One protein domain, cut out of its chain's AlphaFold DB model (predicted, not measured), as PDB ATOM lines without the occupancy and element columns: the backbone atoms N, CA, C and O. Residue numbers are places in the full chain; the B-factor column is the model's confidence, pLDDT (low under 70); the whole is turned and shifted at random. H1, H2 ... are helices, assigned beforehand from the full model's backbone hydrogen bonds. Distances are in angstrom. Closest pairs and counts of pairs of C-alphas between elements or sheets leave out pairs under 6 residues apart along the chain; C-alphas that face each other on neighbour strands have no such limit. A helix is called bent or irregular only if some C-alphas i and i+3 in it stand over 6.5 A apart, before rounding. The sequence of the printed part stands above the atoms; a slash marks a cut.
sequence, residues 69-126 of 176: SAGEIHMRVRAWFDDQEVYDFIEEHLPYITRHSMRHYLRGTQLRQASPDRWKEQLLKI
ATOM      1  N   SER A  69     191.541 182.370 238.628       89.38
ATOM      2  CA  SER A  69     191.123 182.699 237.273       89.38
ATOM      3  C   SER A  69     189.660 183.154 237.239       89.38
ATOM      4  O   SER A  69     188.855 182.849 238.126       89.38
ATOM      5  N   ALA A  70     189.281 183.864 236.172       90.25
ATOM      6  CA  ALA A  70     187.886 184.239 235.957       90.25
ATOM      7  C   ALA A  70     186.966 182.999 235.903       90.25
ATOM      8  O   ALA A  70     185.874 183.025 236.470       90.25
ATOM      9  N   GLY A  71     187.448 181.896 235.316       92.00
ATOM     10  CA  GLY A  71     186.764 180.600 235.296       92.00
ATOM     11  C   GLY A  71     186.513 180.029 236.690       92.00
ATOM     12  O   GLY A  71     185.382 179.681 237.013       92.00
ATOM     13  N   GLU A  72     187.527 179.991 237.557       94.44
ATOM     14  CA  GLU A  72     187.375 179.494 238.935       94.44
ATOM     15  C   GLU A  72     186.399 180.341 239.754       94.44
ATOM     16  O   GLU A  72     185.569 179.798 240.486       94.44
ATOM     17  N   ILE A  73     186.451 181.670 239.601       95.62
ATOM     18  CA  ILE A  73     185.478 182.575 240.223       95.62
ATOM     19  C   ILE A  73     184.064 182.227 239.743       95.62
ATOM     20  O   ILE A  73     183.166 182.067 240.570       95.62
ATOM     21  N   HIS A  74     183.867 182.090 238.432       96.12
ATOM     22  CA  HIS A  74     182.564 181.798 237.840       96.12
ATOM     23  C   HIS A  74     182.005 180.434 238.275       96.12
ATOM     24  O   HIS A  74     180.845 180.339 238.682       96.12
ATOM     25  N   MET A  75     182.842 179.392 238.298       95.94
ATOM     26  CA  MET A  75     182.468 178.076 238.823       95.94
ATOM     27  C   MET A  75     182.091 178.143 240.304       95.94
ATOM     28  O   MET A  75     181.094 177.560 240.723       95.94
ATOM     29  N   ARG A  76     182.850 178.888 241.117       97.31
ATOM     30  CA  ARG A  76     182.567 179.025 242.552       97.31
ATOM     31  C   ARG A  76     181.264 179.776 242.831       97.31
ATOM     32  O   ARG A  76     180.636 179.511 243.860       97.31
ATOM     33  N   VAL A  77     180.879 180.703 241.954       97.69
ATOM     34  CA  VAL A  77     179.611 181.447 242.023       97.69
ATOM     35  C   VAL A  77     178.413 180.540 241.754       97.69
ATOM     36  O   VAL A  77     177.411 180.655 242.454       97.69
ATOM     37  N   ARG A  78     178.547 179.574 240.837       96.62
ATOM     38  CA  ARG A  78     177.490 178.601 240.510       96.62
ATOM     39  C   ARG A  78     176.917 177.876 241.730       96.62
ATOM     40  O   ARG A  78     175.765 177.474 241.723       96.62
ATOM     41  N   ALA A  79     177.724 177.695 242.773       96.56
ATOM     42  CA  ALA A  79     177.328 176.963 243.973       96.56
ATOM     43  C   ALA A  79     176.331 177.707 244.884       96.56
ATOM     44  O   ALA A  79     175.849 177.104 245.838       96.56
ATOM     45  N   TRP A  80     176.081 179.005 244.678       96.56
ATOM     46  CA  TRP A  80     175.253 179.807 245.598       96.56
ATOM     47  C   TRP A  80     174.460 180.945 244.948       96.56
ATOM     48  O   TRP A  80     173.768 181.666 245.659       96.56
ATOM     49  N   PHE A  81     174.613 181.178 243.646       97.94
ATOM     50  CA  PHE A  81     173.994 182.310 242.967       97.94
ATOM     51  C   PHE A  81     172.827 181.857 242.093       97.94
ATOM     52  O   PHE A  81     173.018 181.040 241.198       97.94
ATOM     53  N   ASP A  82     171.650 182.432 242.337       96.50
ATOM     54  CA  ASP A  82     170.383 181.928 241.789       96.50
ATOM     55  C   ASP A  82     169.869 182.718 240.567       96.50
ATOM     56  O   ASP A  82     168.926 182.299 239.896       96.50
ATOM     57  N   ASP A  83     170.455 183.879 240.262       97.25
ATOM     58  CA  ASP A  83     170.042 184.700 239.118       97.25
ATOM     59  C   ASP A  83     170.704 184.194 237.828       97.25
ATOM     60  O   ASP A  83     171.772 184.664 237.424       97.25
ATOM     61  N   GLN A  84     170.062 183.209 237.195       97.50
ATOM     62  CA  GLN A  84     170.588 182.534 236.005       97.50
ATOM     63  C   GLN A  84     170.845 183.500 234.840       97.50
ATOM     64  O   GLN A  84     171.859 183.383 234.164       97.50
ATOM     65  N   GLU A  85     169.989 184.509 234.643       97.31
ATOM     66  CA  GLU A  85     170.155 185.470 233.544       97.31
ATOM     67  C   GLU A  85     171.447 186.285 233.700       97.31
ATOM     68  O   GLU A  85     172.186 186.505 232.738       97.31
ATOM     69  N   VAL A  86     171.746 186.721 234.925       97.38
ATOM     70  CA  VAL A  86     172.998 187.425 235.225       97.38
ATOM     71  C   VAL A  86     174.193 186.478 235.143       97.38
ATOM     72  O   VAL A  86     175.260 186.886 234.681       97.38
ATOM     73  N   TYR A  87     174.029 185.230 235.589       97.81
ATOM     74  CA  TYR A  87     175.076 184.216 235.527       97.81
ATOM     75  C   TYR A  87     175.502 183.930 234.082       97.81
ATOM     76  O   TYR A  87     176.687 184.084 233.777       97.81
ATOM     77  N   ASP A  88     174.543 183.615 233.208       97.06
ATOM     78  CA  ASP A  88     174.759 183.289 231.792       97.06
ATOM     79  C   ASP A  88     175.330 184.486 231.030       97.06
ATOM     80  O   ASP A  88     176.262 184.354 230.238       97.06
ATOM     81  N   PHE A  89     174.832 185.693 231.319       94.75
ATOM     82  CA  PHE A  89     175.364 186.904 230.705       94.75
ATOM     83  C   PHE A  89     176.847 187.114 231.038       94.75
ATOM     84  O   PHE A  89     177.637 187.497 230.175       94.75
ATOM     85  N   ILE A  90     177.249 186.870 232.288       94.56
ATOM     86  CA  ILE A  90     178.661 186.964 232.673       94.56
ATOM     87  C   ILE A  90     179.474 185.813 232.060       94.56
ATOM     88  O   ILE A  90     180.624 186.046 231.693       94.56
ATOM     89  N   GLU A  91     178.907 184.610 231.934       94.50
ATOM     90  CA  GLU A  91     179.547 183.455 231.283       94.50
ATOM     91  C   GLU A  91     179.931 183.766 229.831       94.50
ATOM     92  O   GLU A  91     181.094 183.614 229.453       94.50
ATOM     93  N   GLU A  92     178.989 184.306 229.054       90.31
ATOM     94  CA  GLU A  92     179.193 184.703 227.654       90.31
ATOM     95  C   GLU A  92     180.348 185.705 227.498       90.31
ATOM     96  O   GLU A  92     181.108 185.667 226.529       90.31
ATOM     97  N   HIS A  93     180.525 186.586 228.485       86.94
ATOM     98  CA  HIS A  93     181.531 187.645 228.443       86.94
ATOM     99  C   HIS A  93     182.829 187.291 229.181       86.94
ATOM    100  O   HIS A  93     183.791 188.065 229.142       86.94
ATOM    101  N   LEU A  94     182.889 186.129 229.837       87.69
ATOM    102  CA  LEU A  94     183.998 185.709 230.690       87.69
ATOM    103  C   LEU A  94     185.373 185.739 230.001       87.69
ATOM    104  O   LEU A  94     186.320 186.201 230.645       87.69
ATOM    105  N   PRO A  95     185.514 185.351 228.712       81.81
ATOM    106  CA  PRO A  95     186.792 185.440 227.999       81.81
ATOM    107  C   PRO A  95     187.352 186.866 227.902       81.81
ATOM    108  O   PRO A  95     188.552 187.055 227.705       81.81
ATOM    109  N   TYR A  96     186.494 187.879 228.044       75.75
ATOM    110  CA  TYR A  96     186.840 189.283 227.838       75.75
ATOM    111  C   TYR A  96     186.997 190.056 229.154       75.75
ATOM    112  O   TYR A  96     187.576 191.147 229.174       75.75
ATOM    113  N   ILE A  97     186.518 189.505 230.273       77.31
ATOM    114  CA  ILE A  97     186.577 190.163 231.580       77.31
ATOM    115  C   ILE A  97     188.029 190.228 232.062       77.31
ATOM    116  O   ILE A  97     188.664 189.237 232.417       77.31
ATOM    117  N   THR A  98     188.558 191.448 232.131       70.00
ATOM    118  CA  THR A  98     189.947 191.692 232.545       70.00
ATOM    119  C   THR A  98     190.142 191.778 234.052       70.00
ATOM    120  O   THR A  98     191.266 191.630 234.537       70.00
ATOM    121  N   ARG A  99     189.061 192.051 234.783       75.38
ATOM    122  CA  ARG A  99     189.002 192.106 236.241       75.38
ATOM    123  C   ARG A  99     187.715 191.420 236.650       75.38
ATOM    124  O   ARG A  99     186.655 192.022 236.535       75.38
ATOM    125  N   HIS A 100     187.802 190.168 237.091       89.69
ATOM    126  CA  HIS A 100     186.621 189.434 237.534       89.69
ATOM    127  C   HIS A 100     186.490 189.426 239.054       89.69
ATOM    128  O   HIS A 100     187.480 189.428 239.783       89.69
ATOM    129  N   SER A 101     185.253 189.436 239.538       92.75
ATOM    130  CA  SER A 101     184.927 189.393 240.958       92.75
ATOM    131  C   SER A 101     183.559 188.762 241.153       92.75
ATOM    132  O   SER A 101     182.615 189.075 240.431       92.75
ATOM    133  N   MET A 102     183.414 187.963 242.212       95.75
ATOM    134  CA  MET A 102     182.110 187.436 242.640       95.75
ATOM    135  C   MET A 102     181.079 188.547 242.894       95.75
ATOM    136  O   MET A 102     179.879 188.331 242.758       95.75
ATOM    137  N   ARG A 103     181.532 189.766 243.221       95.75
ATOM    138  CA  ARG A 103     180.652 190.921 243.448       95.75
ATOM    139  C   ARG A 103     179.911 191.373 242.188       95.75
ATOM    140  O   ARG A 103     178.859 191.992 242.316       95.75
ATOM    141  N   HIS A 104     180.429 191.077 240.995       95.69
ATOM    142  CA  HIS A 104     179.780 191.466 239.741       95.69
ATOM    143  C   HIS A 104     178.430 190.773 239.550       95.69
ATOM    144  O   HIS A 104     177.507 191.414 239.065       95.69
ATOM    145  N   TYR A 105     178.270 189.535 240.020       97.62
ATOM    146  CA  TYR A 105     177.009 188.792 239.941       97.62
ATOM    147  C   TYR A 105     175.915 189.448 240.788       97.62
ATOM    148  O   TYR A 105     174.873 189.841 240.271       97.62
ATOM    149  N   LEU A 106     176.202 189.698 242.070       97.38
ATOM    150  CA  LEU A 106     175.282 190.420 242.958       97.38
ATOM    151  C   LEU A 106     174.943 191.811 242.409       97.38
ATOM    152  O   LEU A 106     173.794 192.249 242.464       97.38
ATOM    153  N   ARG A 107     175.942 192.510 241.857       96.44
ATOM    154  CA  ARG A 107     175.730 193.825 241.255       96.44
ATOM    155  C   ARG A 107     174.865 193.742 239.999       96.44
ATOM    156  O   ARG A 107     174.028 194.616 239.813       96.44
ATOM    157  N   GLY A 108     175.036 192.709 239.179       96.81
ATOM    158  CA  GLY A 108     174.208 192.434 238.009       96.81
ATOM    159  C   GLY A 108     172.742 192.258 238.387       96.81
ATOM    160  O   GLY A 108     171.900 192.944 237.818       96.81
ATOM    161  N   THR A 109     172.442 191.462 239.419       97.75
ATOM    162  CA  THR A 109     171.067 191.306 239.931       97.75
ATOM    163  C   THR A 109     170.481 192.631 240.407       97.75
ATOM    164  O   THR A 109     169.363 192.980 240.033       97.75
ATOM    165  N   GLN A 110     171.246 193.415 241.174       97.38
ATOM    166  CA  GLN A 110     170.805 194.739 241.627       97.38
ATOM    167  C   GLN A 110     170.518 195.685 240.454       97.38
ATOM    168  O   GLN A 110     169.516 196.393 240.460       97.38
ATOM    169  N   LEU A 111     171.392 195.702 239.444       97.44
ATOM    170  CA  LEU A 111     171.213 196.534 238.255       97.44
ATOM    171  C   LEU A 111     170.018 196.069 237.427       97.44
ATOM    172  O   LEU A 111     169.263 196.910 236.960       97.44
ATOM    173  N   ARG A 112     169.815 194.757 237.276       96.88
ATOM    174  CA  ARG A 112     168.674 194.190 236.552       96.88
ATOM    175  C   ARG A 112     167.354 194.600 237.188       96.88
ATOM    176  O   ARG A 112     166.447 195.013 236.481       96.88
ATOM    177  N   GLN A 113     167.273 194.562 238.516       96.44
ATOM    178  CA  GLN A 113     166.093 195.011 239.256       96.44
ATOM    179  C   GLN A 113     165.871 196.526 239.144       96.44
ATOM    180  O   GLN A 113     164.737 196.973 239.005       96.44
ATOM    181  N   ALA A 114     166.940 197.324 239.202       96.62
ATOM    182  CA  ALA A 114     166.847 198.784 239.190       96.62
ATOM    183  C   ALA A 114     166.719 199.397 237.782       96.62
ATOM    184  O   ALA A 114     166.231 200.515 237.630       96.62
ATOM    185  N   SER A 115     167.229 198.730 236.749       94.75
ATOM    186  CA  SER A 115     167.297 199.227 235.369       94.75
ATOM    187  C   SER A 115     167.273 198.063 234.361       94.75
ATOM    188  O   SER A 115     168.294 197.796 233.714       94.75
ATOM    189  N   PRO A 116     166.122 197.380 234.197       92.56
ATOM    190  CA  PRO A 116     166.000 196.179 233.359       92.56
ATOM    191  C   PRO A 116     166.489 196.348 231.914       92.56
ATOM    192  O   PRO A 116     167.052 195.418 231.344       92.56
ATOM    193  N   ASP A 117     166.366 197.544 231.337       91.69
ATOM    194  CA  ASP A 117     166.742 197.775 229.937       91.69
ATOM    195  C   ASP A 117     168.239 198.063 229.737       91.69
ATOM    196  O   ASP A 117     168.739 198.035 228.615       91.69
ATOM    197  N   ARG A 118     168.982 198.381 230.809       90.94
ATOM    198  CA  ARG A 118     170.363 198.909 230.714       90.94
ATOM    199  C   ARG A 118     171.384 198.196 231.593       90.94
ATOM    200  O   ARG A 118     172.575 198.512 231.528       90.94
ATOM    201  N   TRP A 119     170.951 197.233 232.405       94.75
ATOM    202  CA  TRP A 119     171.820 196.580 233.382       94.75
ATOM    203  C   TRP A 119     173.020 195.877 232.743       94.75
ATOM    204  O   TRP A 119     174.111 195.936 233.303       94.75
ATOM    205  N   LYS A 120     172.852 195.282 231.553       91.06
ATOM    206  CA  LYS A 120     173.926 194.606 230.804       91.06
ATOM    207  C   LYS A 120     175.055 195.572 230.452       91.06
ATOM    208  O   LYS A 120     176.214 195.327 230.778       91.06
ATOM    209  N   GLU A 121     174.720 196.723 229.869       87.38
ATOM    210  CA  GLU A 121     175.695 197.766 229.524       87.38
ATOM    211  C   GLU A 121     176.414 198.318 230.759       87.38
ATOM    212  O   GLU A 121     177.629 198.529 230.750       87.38
ATOM    213  N   GLN A 122     175.661 198.564 231.832       90.56
ATOM    214  CA  GLN A 122     176.205 199.076 233.087       90.56
ATOM    215  C   GLN A 122     177.137 198.056 233.749       90.56
ATOM    216  O   GLN A 122     178.203 198.427 234.243       90.56
ATOM    217  N   LEU A 123     176.768 196.775 233.722       91.56
ATOM    218  CA  LEU A 123     177.564 195.690 234.276       91.56
ATOM    219  C   LEU A 123     178.870 195.502 233.499       91.56
ATOM    220  O   LEU A 123     179.927 195.426 234.122       91.56
ATOM    221  N   LEU A 124     178.835 195.521 232.162       87.75
ATOM    222  CA  LEU A 124     180.046 195.462 231.333       87.75
ATOM    223  C   LEU A 124     181.022 196.595 231.675       87.75
ATOM    224  O   LEU A 124     182.202 196.339 231.918       87.75
ATOM    225  N   LYS A 125     180.528 197.833 231.815       86.00
ATOM    226  CA  LYS A 125     181.359 198.976 232.234       86.00
ATOM    227  C   LYS A 125     182.016 198.752 233.598       86.00
ATOM    228  O   LYS A 125     183.199 199.043 233.754       86.00
ATOM    229  N   ILE A 126     181.282 198.205 234.572       87.88
ATOM    230  CA  ILE A 126     181.820 197.875 235.906       87.88
ATOM    231  C   ILE A 126     182.910 196.799 235.815       87.88
ATOM    232  O   ILE A 126     183.934 196.907 236.488       87.88
TER     233      ILE A 126
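What this domain is: This is residues 69 to 126 of the 176 residues of an uncharacterized protein of Nitrospira sp (UniProt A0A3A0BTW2). Two helical hairpins pack together: H2, the longest helix, lies beside H1 in one, and H3 of the other, paired with H4, crosses H2. The printed part has 58 residues with four named helices, H1 to H4 in order, and no named strand: all helix. It is compact, radius of gyration of the C-alphas 10.5 A, spanning 29 by 23 by 16 A.

Where its parts are: H2, residues 84 to 96, is 19.4 A long and irregular: C-alphas 92 and 95 are 7.6 A apart. H1, residues 70 to 78, begins at C-alpha 70 (187.886, 184.239, 235.957) and measures 12.7 A. H3, residues 103 to 114, measures 16.4 A. H4, residues 119 to 126, measures 10.4 A and ends at C-alpha 126 (181.820, 197.875, 235.906).

How they stand to each other: H2 and H1 touch as a hairpin, a shallow tilt of 9 degrees, opposite ways; the closest C-alphas, Ala 70 and Leu 94, are 6.7 A apart. Residues 86 to 90 of H2 touch residues 105 to 109 of H3 at a steep tilt of 52 degrees; the closest C-alphas, Val 86 and Gly 108, are 5.9 A apart. H3 and H4 touch as a hairpin, only just steep at 37 degrees; the closest C-alphas, Leu 111 and Trp 119, are 4.9 A apart. H1 and H4 are apart. Every O i to N i+4 pair is within hydrogen-bond range in H1, H3 and H4, and 7 of 9 in H2.

The domain as a whole: The printed part has no cut and no long link; residues 113 to 118, of which 113 and 114 belong to H3, stand free. No printed residue is under 70 in pLDDT.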